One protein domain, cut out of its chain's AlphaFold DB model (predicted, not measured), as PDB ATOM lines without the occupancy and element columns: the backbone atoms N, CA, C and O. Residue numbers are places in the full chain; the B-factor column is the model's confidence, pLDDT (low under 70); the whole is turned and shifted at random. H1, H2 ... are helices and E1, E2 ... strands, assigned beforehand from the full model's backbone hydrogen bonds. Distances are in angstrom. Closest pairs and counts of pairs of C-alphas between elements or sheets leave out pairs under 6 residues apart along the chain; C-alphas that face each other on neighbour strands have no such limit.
ATOM      1  N   ILE A 774     100.008 244.602 134.507       94.56
ATOM      2  CA  ILE A 774     101.058 243.673 134.097       94.56
ATOM      3  C   ILE A 774     102.412 244.371 134.138       94.56
ATOM      4  O   ILE A 774     102.492 245.597 134.155       94.56
ATOM      5  N   ARG A 775     103.481 243.577 134.146       94.31
ATOM      6  CA  ARG A 775     104.847 244.038 133.914       94.31
ATOM      7  C   ARG A 775     105.349 243.426 132.613       94.31
ATOM      8  O   ARG A 775     105.045 242.257 132.357       94.31
ATOM      9  N   LEU A 776     106.096 244.187 131.816       95.12
ATOM     10  CA  LEU A 776     106.830 243.611 130.688       95.12
ATOM     11  C   LEU A 776     107.865 242.603 131.201       95.12
ATOM     12  O   LEU A 776     108.639 242.903 132.109       95.12
ATOM     13  N   GLU A 777     107.870 241.400 130.633       94.38
ATOM     14  CA  GLU A 777     108.860 240.380 130.978       94.38
ATOM     15  C   GLU A 777     110.126 240.593 130.152       94.38
ATOM     16  O   GLU A 777     110.056 240.697 128.932       94.38
ATOM     17  N   GLU A 778     111.283 240.661 130.806       95.69
ATOM     18  CA  GLU A 778     112.566 240.756 130.114       95.69
ATOM     19  C   GLU A 778     112.985 239.366 129.627       95.69
ATOM     20  O   GLU A 778     113.024 238.401 130.396       95.69
ATOM     21  N   HIS A 779     113.318 239.260 128.348       96.38
ATOM     22  CA  HIS A 779     113.777 238.047 127.701       96.38
ATOM     23  C   HIS A 779     115.143 238.265 127.058       96.38
ATOM     24  O   HIS A 779     115.437 239.322 126.507       96.38
ATOM     25  N   VAL A 780     115.966 237.221 127.087       96.44
ATOM     26  CA  VAL A 780     117.275 237.187 126.442       96.44
ATOM     27  C   VAL A 780     117.341 235.961 125.547       96.44
ATOM     28  O   VAL A 780     117.144 234.835 126.016       96.44
ATOM     29  N   ARG A 781     117.636 236.176 124.264       93.50
ATOM     30  CA  ARG A 781     117.803 235.110 123.270       93.50
ATOM     31  C   ARG A 781     119.237 235.064 122.733       93.50
ATOM     32  O   ARG A 781     119.860 236.123 122.627       93.50
ATOM     33  N   PRO A 782     119.770 233.872 122.418       93.31
ATOM     34  CA  PRO A 782     121.039 233.751 121.713       93.31
ATOM     35  C   PRO A 782     120.875 234.142 120.238       93.31
ATOM     36  O   PRO A 782     119.793 233.995 119.672       93.31
ATOM     37  N   LEU A 783     121.958 234.627 119.635       91.44
ATOM     38  CA  LEU A 783     122.074 234.930 118.208       91.44
ATOM     39  C   LEU A 783     123.092 233.993 117.549       91.44
ATOM     40  O   LEU A 783     123.996 233.467 118.212       91.44
ATOM     41  N   SER A 784     123.017 233.845 116.228       86.81
ATOM     42  CA  SER A 784     123.899 232.946 115.463       86.81
ATOM     43  C   SER A 784     125.383 233.334 115.551       86.81
ATOM     44  O   SER A 784     126.265 232.485 115.423       86.81
ATOM     45  N   ASN A 785     125.679 234.607 115.830       87.75
ATOM     46  CA  ASN A 785     127.034 235.136 116.028       87.75
ATOM     47  C   ASN A 785     127.619 234.878 117.441       87.75
ATOM     48  O   ASN A 785     128.714 235.355 117.752       87.75
ATOM     49  N   GLY A 786     126.900 234.162 118.316       88.25
ATOM     50  CA  GLY A 786     127.310 233.875 119.697       88.25
ATOM     51  C   GLY A 786     127.122 235.039 120.681       88.25
ATOM     52  O   GLY A 786     127.572 234.954 121.828       88.25
ATOM     53  N   LYS A 787     126.492 236.136 120.249       94.81
ATOM     54  CA  LYS A 787     126.012 237.223 121.111       94.81
ATOM     55  C   LYS A 787     124.575 236.950 121.556       94.81
ATOM     56  O   LYS A 787     123.978 235.928 121.224       94.81
ATOM     57  N   TYR A 788     124.047 237.869 122.348       95.56
ATOM     58  CA  TYR A 788     122.703 237.819 122.896       95.56
ATOM     59  C   TYR A 788     121.960 239.109 122.600       95.56
ATOM     60  O   TYR A 788     122.572 240.176 122.532       95.56
ATOM     61  N   GLN A 789     120.643 239.003 122.506       94.81
ATOM     62  CA  GLN A 789     119.751 240.140 122.340       94.81
ATOM     63  C   GLN A 789     118.710 240.148 123.454       94.81
ATOM     64  O   GLN A 789     118.131 239.105 123.778       94.81
ATOM     65  N   VAL A 790     118.487 241.326 124.039       95.19
ATOM     66  CA  VAL A 790     117.457 241.561 125.055       95.19
ATOM     67  C   VAL A 790     116.213 242.113 124.371       95.19
ATOM     68  O   VAL A 790     116.298 243.012 123.538       95.19
ATOM     69  N   TYR A 791     115.053 241.591 124.745       95.50
ATOM     70  CA  TYR A 791     113.756 242.118 124.347       95.50
ATOM     71  C   TYR A 791     112.769 241.986 125.505       95.50
ATOM     72  O   TYR A 791     112.993 241.250 126.462       95.50
ATOM     73  N   PHE A 792     111.668 242.712 125.428       95.75
ATOM     74  CA  PHE A 792     110.637 242.766 126.446       95.75
ATOM     75  C   PHE A 792     109.350 242.224 125.861       95.75
ATOM     76  O   PHE A 792     108.938 242.630 124.781       95.75
ATOM     77  N   LYS A 793     108.708 241.297 126.558       94.56
ATOM     78  CA  LYS A 793     107.484 240.664 126.090       94.56
ATOM     79  C   LYS A 793     106.297 241.144 126.900       94.56
ATOM     80  O   LYS A 793     106.300 241.100 128.135       94.56
ATOM     81  N   ASN A 794     105.246 241.553 126.205       92.94
ATOM     82  CA  ASN A 794     103.961 241.787 126.832       92.94
ATOM     83  C   ASN A 794     103.307 240.433 127.147       92.94
ATOM     84  O   ASN A 794     102.927 239.677 126.256       92.94
ATOM     85  N   THR A 795     103.157 240.111 128.433       85.56
ATOM     86  CA  THR A 795     102.607 238.812 128.871       85.56
ATOM     87  C   THR A 795     101.139 238.593 128.498       85.56
ATOM     88  O   THR A 795     100.650 237.469 128.598       85.56
ATOM     89  N   LYS A 796     100.433 239.647 128.069       81.25
ATOM     90  CA  LYS A 796      99.048 239.593 127.595       81.25
ATOM     91  C   LYS A 796      98.979 239.374 126.085       81.25
ATOM     92  O   LYS A 796      98.349 238.415 125.654       81.25
ATOM     93  N   THR A 797      99.549 240.287 125.298       83.50
ATOM     94  CA  THR A 797      99.433 240.279 123.826       83.50
ATOM     95  C   THR A 797     100.457 239.369 123.157       83.50
ATOM     96  O   THR A 797     100.266 238.974 122.015       83.50
ATOM     97  N   LEU A 798     101.511 238.985 123.887       86.00
ATOM     98  CA  LEU A 798     102.694 238.284 123.385       86.00
ATOM     99  C   LEU A 798     103.537 239.099 122.390       86.00
ATOM    100  O   LEU A 798     104.499 238.548 121.855       86.00
ATOM    101  N   GLU A 799     103.226 240.386 122.210       90.25
ATOM    102  CA  GLU A 799     104.023 241.352 121.448       90.25
ATOM    103  C   GLU A 799     105.410 241.515 122.082       90.25
ATOM    104  O   GLU A 799     105.557 241.510 123.315       90.25
ATOM    105  N   ASN A 800     106.428 241.650 121.233       94.44
ATOM    106  CA  ASN A 800     107.810 241.836 121.651       94.44
ATOM    107  C   ASN A 800     108.221 243.290 121.435       94.44
ATOM    108  O   ASN A 800     107.809 243.927 120.473       94.44
ATOM    109  N   PHE A 801     109.077 243.794 122.314       95.31
ATOM    110  CA  PHE A 801     109.551 245.165 122.302       95.31
ATOM    111  C   PHE A 801     111.063 245.225 122.520       95.31
ATOM    112  O   PHE A 801     111.610 244.486 123.337       95.31
ATOM    113  N   THR A 802     111.747 246.154 121.865       94.94
ATOM    114  CA  THR A 802     113.136 246.531 122.183       94.94
ATOM    115  C   THR A 802     113.146 247.867 122.915       94.94
ATOM    116  O   THR A 802     112.401 248.769 122.534       94.94
ATOM    117  N   ARG A 803     113.985 248.017 123.944       94.25
ATOM    118  CA  ARG A 803     114.098 249.261 124.722       94.25
ATOM    119  C   ARG A 803     115.187 250.163 124.153       94.25
ATOM    120  O   ARG A 803     116.295 249.699 123.886       94.25
ATOM    121  N   GLU A 804     114.885 251.449 124.012       93.00
ATOM    122  CA  GLU A 804     115.860 252.453 123.586       93.00
ATOM    123  C   GLU A 804     117.061 252.493 124.553       93.00
ATOM    124  O   GLU A 804     116.898 252.438 125.772       93.00
ATOM    125  N   GLY A 805     118.278 252.549 124.004       91.00
ATOM    126  CA  GLY A 805     119.530 252.554 124.773       91.00
ATOM    127  C   GLY A 805     120.157 251.178 125.034       91.00
ATOM    128  O   GLY A 805     121.310 251.125 125.459       91.00
ATOM    129  N   ILE A 806     119.466 250.069 124.737       93.19
ATOM    130  CA  ILE A 806     120.052 248.721 124.831       93.19
ATOM    131  C   ILE A 806     120.679 248.321 123.481       93.19
ATOM    132  O   ILE A 806     119.985 248.356 122.466       93.19
ATOM    133  N   PRO A 807     121.964 247.910 123.435       92.25
ATOM    134  CA  PRO A 807     122.590 247.402 122.213       92.25
ATOM    135  C   PRO A 807     121.954 246.102 121.692       92.25
ATOM    136  O   PRO A 807     121.664 245.196 122.473       92.25
ATOM    137  N   ASP A 808     121.868 245.949 120.366       88.88
ATOM    138  CA  ASP A 808     121.332 244.734 119.719       88.88
ATOM    139  C   ASP A 808     122.195 243.482 119.927       88.88
ATOM    140  O   ASP A 808     121.705 242.358 119.842       88.88
ATOM    141  N   ASN A 809     123.492 243.671 120.185       92.62
ATOM    142  CA  ASN A 809     124.463 242.597 120.352       92.62
ATOM    143  C   ASN A 809     125.180 242.728 121.696       92.62
ATOM    144  O   ASN A 809     126.074 243.559 121.864       92.62
ATOM    145  N   LEU A 810     124.838 241.851 122.634       95.00
ATOM    146  CA  LEU A 810     125.408 241.812 123.975       95.00
ATOM    147  C   LEU A 810     126.275 240.573 124.178       95.00
ATOM    148  O   LEU A 810     126.001 239.480 123.677       95.00
ATOM    149  N   THR A 811     127.356 240.731 124.934       96.38
ATOM    150  CA  THR A 811     128.152 239.589 125.390       96.38
ATOM    151  C   THR A 811     127.440 238.872 126.533       96.38
ATOM    152  O   THR A 811     126.737 239.494 127.326       96.38
ATOM    153  N   PHE A 812     127.679 237.567 126.686       93.88
ATOM    154  CA  PHE A 812     127.108 236.820 127.810       93.88
ATOM    155  C   PHE A 812     127.523 237.390 129.176       93.88
ATOM    156  O   PHE A 812     126.731 237.384 130.114       93.88
ATOM    157  N   LYS A 813     128.740 237.943 129.278       94.50
ATOM    158  CA  LYS A 813     129.223 238.619 130.487       94.50
ATOM    159  C   LYS A 813     128.331 239.812 130.863       94.50
ATOM    160  O   LYS A 813     127.898 239.881 132.004       94.50
ATOM    161  N   GLN A 814     127.976 240.666 129.901       94.62
ATOM    162  CA  GLN A 814     127.055 241.794 130.129       94.62
ATOM    163  C   GLN A 814     125.651 241.328 130.550       94.62
ATOM    164  O   GLN A 814     125.008 241.967 131.382       94.62
ATOM    165  N   ILE A 815     125.177 240.194 130.017       94.25
ATOM    166  CA  ILE A 815     123.911 239.586 130.455       94.25
ATOM    167  C   ILE A 815     124.000 239.156 131.926       94.25
ATOM    168  O   ILE A 815     123.116 239.497 132.716       94.25
ATOM    169  N   LEU A 816     125.066 238.448 132.314       92.31
ATOM    170  CA  LEU A 816     125.273 238.001 133.698       92.31
ATOM    171  C   LEU A 816     125.442 239.167 134.677       92.31
ATOM    172  O   LEU A 816     124.849 239.145 135.750       92.31
ATOM    173  N   GLU A 817     126.181 240.202 134.283       91.44
ATOM    174  CA  GLU A 817     126.391 241.423 135.073       91.44
ATOM    175  C   GLU A 817     125.152 242.331 135.118       91.44
ATOM    176  O   GLU A 817     125.161 243.336 135.824       91.44
ATOM    177  N   ARG A 818     124.071 241.978 134.401       91.75
ATOM    178  CA  ARG A 818     122.813 242.746 134.350       91.75
ATOM    179  C   ARG A 818     123.021 244.196 133.898       91.75
ATOM    180  O   ARG A 818     122.277 245.073 134.325       91.75
ATOM    181  N   THR A 819     124.001 244.446 133.023       90.88
ATOM    182  CA  THR A 819     124.435 245.802 132.639       90.88
ATOM    183  C   THR A 819     123.293 246.681 132.121       90.88
ATOM    184  O   THR A 819     123.289 247.868 132.399       90.88
ATOM    185  N   TYR A 820     122.323 246.095 131.408       90.31
ATOM    186  CA  TYR A 820     121.193 246.806 130.787       90.31
ATOM    187  C   TYR A 820     119.825 246.342 131.315       90.31
ATOM    188  O   TYR A 820     118.803 246.515 130.650       90.31
ATOM    189  N   SER A 821     119.795 245.700 132.486       87.31
ATOM    190  CA  SER A 821     118.567 245.142 133.060       87.31
ATOM    191  C   SER A 821     118.068 245.996 134.220       87.31
ATOM    192  O   SER A 821     118.832 246.439 135.079       87.31
ATOM    193  N   TYR A 822     116.753 246.165 134.309       82.19
ATOM    194  CA  TYR A 822     116.124 246.796 135.468       82.19
ATOM    195  C   TYR A 822     116.189 245.847 136.689       82.19
ATOM    196  O   TYR A 822     116.111 244.625 136.508       82.19
ATOM    197  N   PRO A 823     116.336 246.330 137.940       75.94
ATOM    198  CA  PRO A 823     116.447 247.727 138.389       75.94
ATOM    199  C   PRO A 823     117.872 248.308 138.394       75.94
ATOM    200  O   PRO A 823     118.056 249.420 138.878       75.94
ATOM    201  N   ASN A 824     118.872 247.584 137.882       77.31
ATOM    202  CA  ASN A 824     120.283 247.970 138.012       77.31
ATOM    203  C   ASN A 824     120.655 249.183 137.151       77.31
ATOM    204  O   ASN A 824     121.471 249.995 137.576       77.31
ATOM    205  N   ASP A 825     120.040 249.320 135.975       76.19
ATOM    206  CA  ASP A 825     120.181 250.505 135.130       76.19
ATOM    207  C   ASP A 825     118.851 251.266 135.038       76.19
ATOM    208  O   ASP A 825     117.958 250.951 134.243       76.19
ATOM    209  N   SER A 826     118.711 252.272 135.903       71.38
ATOM    210  CA  SER A 826     117.582 253.206 135.911       71.38
ATOM    211  C   SER A 826     117.788 254.408 134.984       71.38
ATOM    212  O   SER A 826     116.874 255.219 134.849       71.38
ATOM    213  N   SER A 827     118.954 254.520 134.333       80.12
ATOM    214  CA  SER A 827     119.279 255.623 133.422       80.12
ATOM    215  C   SER A 827     118.710 255.430 132.015       80.12
ATOM    216  O   SER A 827     118.537 256.403 131.281       80.12
ATOM    217  N   LEU A 828     118.376 254.187 131.645       87.62
ATOM    218  CA  LEU A 828     117.775 253.872 130.351       87.62
ATOM    219  C   LEU A 828     116.390 254.532 130.194       87.62
ATOM    220  O   LEU A 828     115.546 254.399 131.089       87.62
ATOM    221  N   PRO A 829     116.081 255.144 129.036       90.25
ATOM    222  CA  PRO A 829     114.755 255.691 128.760       90.25
ATOM    223  C   PRO A 829     113.641 254.644 128.905       90.25
ATOM    224  O   PRO A 829     113.814 253.473 128.554       90.25
ATOM    225  N   VAL A 830     112.470 255.047 129.405       92.38
ATOM    226  CA  VAL A 830     111.255 254.208 129.419       92.38
ATOM    227  C   VAL A 830     110.560 254.339 128.060       92.38
ATOM    228  O   VAL A 830     109.482 254.910 127.946       92.38
ATOM    229  N   LYS A 831     111.233 253.860 127.010       94.75
ATOM    230  CA  LYS A 831     110.755 253.941 125.630       94.75
ATOM    231  C   LYS A 831     111.051 252.651 124.882       94.75
ATOM    232  O   LYS A 831     112.195 252.192 124.833       94.75
ATOM    233  N   PHE A 832     110.000 252.053 124.339       95.31
ATOM    234  CA  PHE A 832     110.006 250.705 123.789       95.31
ATOM    235  C   PHE A 832     109.422 250.713 122.380       95.31
ATOM    236  O   PHE A 832     108.331 251.228 122.172       95.31
ATOM    237  N   HIS A 833     110.124 250.116 121.423       94.44
ATOM    238  CA  HIS A 833     109.627 249.915 120.062       94.44
ATOM    239  C   HIS A 833     109.086 248.501 119.925       94.44
ATOM    240  O   HIS A 833     109.813 247.560 120.251       94.44
ATOM    241  N   GLU A 834     107.858 248.343 119.435       95.06
ATOM    242  CA  GLU A 834     107.347 247.024 119.068       95.06
ATOM    243  C   GLU A 834     108.181 246.435 117.924       95.06
ATOM    244  O   GLU A 834     108.544 247.126 116.964       95.06
ATOM    245  N   VAL A 835     108.504 245.149 118.038       93.44
ATOM    246  CA  VAL A 835     109.324 244.419 117.080       93.44
ATOM    247  C   VAL A 835     108.790 243.016 116.806       93.44
ATOM    248  O   VAL A 835     108.247 242.338 117.680       93.44
ATOM    249  N   GLN A 836     109.040 242.537 115.595       90.81
ATOM    250  CA  GLN A 836     108.859 241.145 115.198       90.81
ATOM    251  C   GLN A 836     110.191 240.546 114.758       90.81
ATOM    252  O   GLN A 836     111.096 241.255 114.321       90.81
ATOM    253  N   ILE A 837     110.327 239.233 114.917       85.81
ATOM    254  CA  ILE A 837     111.501 238.514 114.417       85.81
ATOM    255  C   ILE A 837     111.395 238.468 112.893       85.81
ATOM    256  O   ILE A 837     110.353 238.078 112.369       85.81
ATOM    257  N   ASP A 838     112.464 238.855 112.200       85.81
ATOM    258  CA  ASP A 838     112.503 238.805 110.743       85.81
ATOM    259  C   ASP A 838     112.340 237.360 110.242       85.81
ATOM    260  O   ASP A 838     112.962 236.422 110.752       85.81
ATOM    261  N   SER A 839     111.480 237.174 109.239       76.56
ATOM    262  CA  SER A 839     111.160 235.847 108.698       76.56
ATOM    263  C   SER A 839     112.302 235.231 107.882       76.56
ATOM    264  O   SER A 839     112.345 234.010 107.720       76.56
ATOM    265  N   VAL A 840     113.233 236.052 107.385       81.31
ATOM    266  CA  VAL A 840     114.385 235.644 106.571       81.31
ATOM    267  C   VAL A 840     115.638 235.502 107.435       81.31
ATOM    268  O   VAL A 840     116.385 234.536 107.280       81.31
ATOM    269  N   ASN A 841     115.867 236.441 108.355       83.56
ATOM    270  CA  ASN A 841     116.994 236.455 109.277       83.56
ATOM    271  C   ASN A 841     116.530 236.493 110.746       83.56
ATOM    272  O   ASN A 841     116.425 237.572 111.332       83.56
ATOM    273  N   PRO A 842     116.365 235.328 111.393       81.06
ATOM    274  CA  PRO A 842     115.881 235.241 112.768       81.06
ATOM    275  C   PRO A 842     116.696 236.025 113.809       81.06
ATOM    276  O   PRO A 842     116.171 236.304 114.888       81.06
ATOM    277  N   ASP A 843     117.944 236.406 113.517       84.69
ATOM    278  CA  ASP A 843     118.779 237.216 114.415       84.69
ATOM    279  C   ASP A 843     118.353 238.698 114.463       84.69
ATOM    280  O   ASP A 843     118.774 239.432 115.358       84.69
ATOM    281  N   VAL A 844     117.511 239.157 113.533       86.25
ATOM    282  CA  VAL A 844     117.122 240.565 113.397       86.25
ATOM    283  C   VAL A 844     115.699 240.789 113.904       86.25
ATOM    284  O   VAL A 844     114.793 239.990 113.666       86.25
ATOM    285  N   PHE A 845     115.514 241.900 114.618       88.50
ATOM    286  CA  PHE A 845     114.200 242.442 114.936       88.50
ATOM    287  C   PHE A 845     113.835 243.528 113.926       88.50
ATOM    288  O   PHE A 845     114.607 244.459 113.699       88.50
ATOM    289  N   VAL A 846     112.642 243.423 113.355       88.81
ATOM    290  CA  VAL A 846     112.054 244.445 112.489       88.81
ATOM    291  C   VAL A 846     111.033 245.219 113.304       88.81
ATOM    292  O   VAL A 846     110.192 244.617 113.971       88.81
ATOM    293  N   LYS A 847     111.123 246.552 113.281       88.62
ATOM    294  CA  LYS A 847     110.153 247.415 113.962       88.62
ATOM    295  C   LYS A 847     108.789 247.290 113.293       88.62
ATOM    296  O   LYS A 847     108.703 247.364 112.069       88.62
ATOM    297  N   VAL A 848     107.749 247.132 114.102       85.94
ATOM    298  CA  VAL A 848     106.367 247.071 113.621       85.94
ATOM    299  C   VAL A 848     105.874 248.490 113.344       85.94
ATOM    300  O   VAL A 848     106.050 249.392 114.168       85.94
ATOM    301  N   VAL A 849     105.291 248.679 112.161       82.81
ATOM    302  CA  VAL A 849     104.643 249.919 111.727       82.81
ATOM    303  C   VAL A 849     103.146 249.654 111.685       82.81
ATOM    304  O   VAL A 849     102.720 248.631 111.153       82.81
ATOM    305  N   ASP A 850     102.365 250.551 112.268       75.25
ATOM    306  CA  ASP A 850     100.911 250.494 112.215       75.25
ATOM    307  C   ASP A 850     100.443 250.818 110.785       75.25
ATOM    308  O   ASP A 850     100.841 251.824 110.196       75.25
ATOM    309  N   GLU A 851      99.645 249.923 110.198       73.56
ATOM    310  CA  GLU A 851      99.239 250.005 108.788       73.56
ATOM    311  C   GLU A 851      98.310 251.191 108.498       73.56
ATOM    312  O   GLU A 851      98.327 251.726 107.387       73.56
ATOM    313  N   ASP A 852      97.528 251.625 109.491       71.94
ATOM    314  CA  ASP A 852      96.551 252.706 109.349       71.94
ATOM    315  C   ASP A 852      97.213 254.088 109.467       71.94
ATOM    316  O   ASP A 852      96.799 255.049 108.814       71.94
ATOM    317  N   THR A 853      98.243 254.203 110.308       78.19
ATOM    318  CA  THR A 853      98.912 255.475 110.631       78.19
ATOM    319  C   THR A 853     100.268 255.647 109.950       78.19
ATOM    320  O   THR A 853     100.715 256.777 109.759       78.19
ATOM    321  N   GLY A 854     100.928 254.554 109.561       75.94
ATOM    322  CA  GLY A 854     102.292 254.564 109.029       75.94
ATOM    323  C   GLY A 854     103.370 254.881 110.074       75.94
ATOM    324  O   GLY A 854     104.528 255.093 109.708       75.94
ATOM    325  N   GLU A 855     103.017 254.923 111.363       81.50
ATOM    326  CA  GLU A 855     103.926 255.228 112.469       81.50
ATOM    327  C   GLU A 855     104.385 253.957 113.203       81.50
ATOM    328  O   GLU A 855     103.740 252.909 113.164       81.50
ATOM    329  N   PHE A 856     105.531 254.030 113.886       84.44
ATOM    330  CA  PHE A 856     105.996 252.927 114.730       84.44
ATOM    331  C   PHE A 856     105.122 252.803 115.978       84.44
ATOM    332  O   PHE A 856     104.864 253.804 116.645       84.44
ATOM    333  N   ASN A 857     104.781 251.576 116.375       86.25
ATOM    334  CA  ASN A 857     104.138 251.362 117.667       86.25
ATOM    335  C   ASN A 857     105.173 251.515 118.798       86.25
ATOM    336  O   ASN A 857     106.086 250.692 118.957       86.25
ATOM    337  N   ILE A 858     105.064 252.612 119.552       91.12
ATOM    338  CA  ILE A 858     105.979 252.973 120.639       91.12
ATOM    339  C   ILE A 858     105.221 252.945 121.965       91.12
ATOM    340  O   ILE A 858     104.186 253.586 122.129       91.12
ATOM    341  N   LEU A 859     105.780 252.232 122.940       92.75
ATOM    342  CA  LEU A 859     105.301 252.224 124.314       92.75
ATOM    343  C   LEU A 859     106.233 253.076 125.188       92.75
ATOM    344  O   LEU A 859     107.401 252.742 125.385       92.75
ATOM    345  N   GLU A 860     105.699 254.173 125.719       94.56
ATOM    346  CA  GLU A 860     106.398 255.138 126.577       94.56
ATOM    347  C   GLU A 860     105.466 255.709 127.664       94.56
ATOM    348  O   GLU A 860     104.287 255.340 127.745       94.56
ATOM    349  N   GLU A 861     105.983 256.563 128.549       92.19
ATOM    350  CA  GLU A 861     105.170 257.221 129.582       92.19
ATOM    351  C   GLU A 861     104.067 258.099 128.948       92.19
ATOM    352  O   GLU A 861     104.328 258.794 127.968       92.19
ATOM    353  N   PRO A 862     102.827 258.105 129.483       89.81
ATOM    354  CA  PRO A 862     102.378 257.481 130.734       89.81
ATOM    355  C   PRO A 862     101.837 256.042 130.589       89.81
ATOM    356  O   PRO A 862     101.332 255.486 131.564       89.81
ATOM    357  N   ASN A 863     101.896 255.427 129.401       91.00
ATOM    358  CA  ASN A 863     101.289 254.110 129.141       91.00
ATOM    359  C   ASN A 863     102.030 252.953 129.830       91.00
ATOM    360  O   ASN A 863     101.424 251.931 130.159       91.00
ATOM    361  N   ILE A 864     103.329 253.124 130.062       94.00
ATOM    362  CA  ILE A 864     104.185 252.269 130.884       94.00
ATOM    363  C   ILE A 864     104.930 253.155 131.883       94.00
ATOM    364  O   ILE A 864     105.310 254.268 131.539       94.00
ATOM    365  N   ASN A 865     105.145 252.688 133.113       92.25
ATOM    366  CA  ASN A 865     105.915 253.437 134.109       92.25
ATOM    367  C   ASN A 865     107.363 252.930 134.243       92.25
ATOM    368  O   ASN A 865     107.741 251.879 133.721       92.25
ATOM    369  N   LYS A 866     108.169 253.640 135.040       89.88
ATOM    370  CA  LYS A 866     109.562 253.277 135.362       89.88
ATOM    371  C   LYS A 866     109.781 251.865 135.929       89.88
ATOM    372  O   LYS A 866     110.869 251.325 135.778       89.88
ATOM    373  N   ASN A 867     108.771 251.252 136.555       90.25
ATOM    374  CA  ASN A 867     108.827 249.871 137.065       90.25
ATOM    375  C   ASN A 867     108.449 248.828 135.995       90.25
ATOM    376  O   ASN A 867     108.234 247.649 136.311       90.25
ATOM    377  N   LEU A 868     108.347 249.268 134.737       93.44
ATOM    378  CA  LEU A 868     107.928 248.500 133.571       93.44
ATOM    379  C   LEU A 868     106.495 247.969 133.681       93.44
ATOM    380  O   LEU A 868     106.164 246.957 133.053       93.44
ATOM    381  N   THR A 869     105.655 248.606 134.509       94.50
ATOM    382  CA  THR A 869     104.253 248.221 134.675       94.50
ATOM    383  C   THR A 869     103.326 249.067 133.815       94.50
ATOM    384  O   THR A 869     103.543 250.259 133.610       94.50
ATOM    385  N   LEU A 870     102.280 248.416 133.313       94.94
ATOM    386  CA  LEU A 870     101.223 249.000 132.497       94.94
ATOM    387  C   LEU A 870      99.878 248.348 132.840       94.94
ATOM    388  O   LEU A 870      99.828 247.231 133.367       94.94
ATOM    389  N   TYR A 871      98.778 249.027 132.529       94.50
ATOM    390  CA  TYR A 871      97.448 248.431 132.644       94.50
ATOM    391  C   TYR A 871      97.258 247.336 131.594       94.50
ATOM    392  O   TYR A 871      97.632 247.485 130.432       94.50
ATOM    393  N   GLU A 872      96.612 246.234 131.979       92.19
ATOM    394  CA  GLU A 872      96.288 245.156 131.044       92.19
ATOM    395  C   GLU A 872      95.294 245.635 129.972       92.19
ATOM    396  O   GLU A 872      95.296 245.105 128.865       92.19
TER     397      GLU A 872
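Overview. This is residues 774 to 872 of the 1020 residues of the protein "Helicase ATP-binding domain-containing protein" of viral metagenome (UniProt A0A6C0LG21). With little regular structure, a strongly twisted six-strand sheet sits amid loops, H1 at one end, residues 850 to 855 sticking out at the other. The named elements, seven strands and one helix, H1, which comes between E3 and E4 along the chain, hold only 37 of the 99 printed residues and are mostly strand; the sheet is branched at E4, which has three neighbours, and its neighbour pairs are antiparallel. It is compact, radius of gyration of the C-alphas 13.6 A, spanning 38 by 34 by 21 A.

Along the chain. Find C-alpha 777 at (108.860, 240.380, 130.978); E1 runs to 782. Next come E2, residues 788 to 793, E3, 800 to 803, H1, 812 to 816, E4, 831 to 837, 19.1 A, E5, 845 to 847, E6, 858 to 860, and E7, 869 to 871, ending at (97.448, 248.431, 132.644).

Arrangement. In the meander E1 E2 E3, each strand the antiparallel neighbour of the one before, find N 779 and O 791 at 2.8 A, N 792 and O 801 at 2.7 A. E4 neighbours E3, N 802 and O 833 at 2.9 A, E5, N 846 and O 836 at 2.8 A, and E6, N 859 and O 832 at 2.8 A. H1, its O i to N i+4 pair within hydrogen-bond range, only grazes the sheet. E7 pairs with no named strand.

Size, cuts and confidence. The printed part has no cut; the link H1 to E4 is long; no printed residue is under 70 in pLDDT.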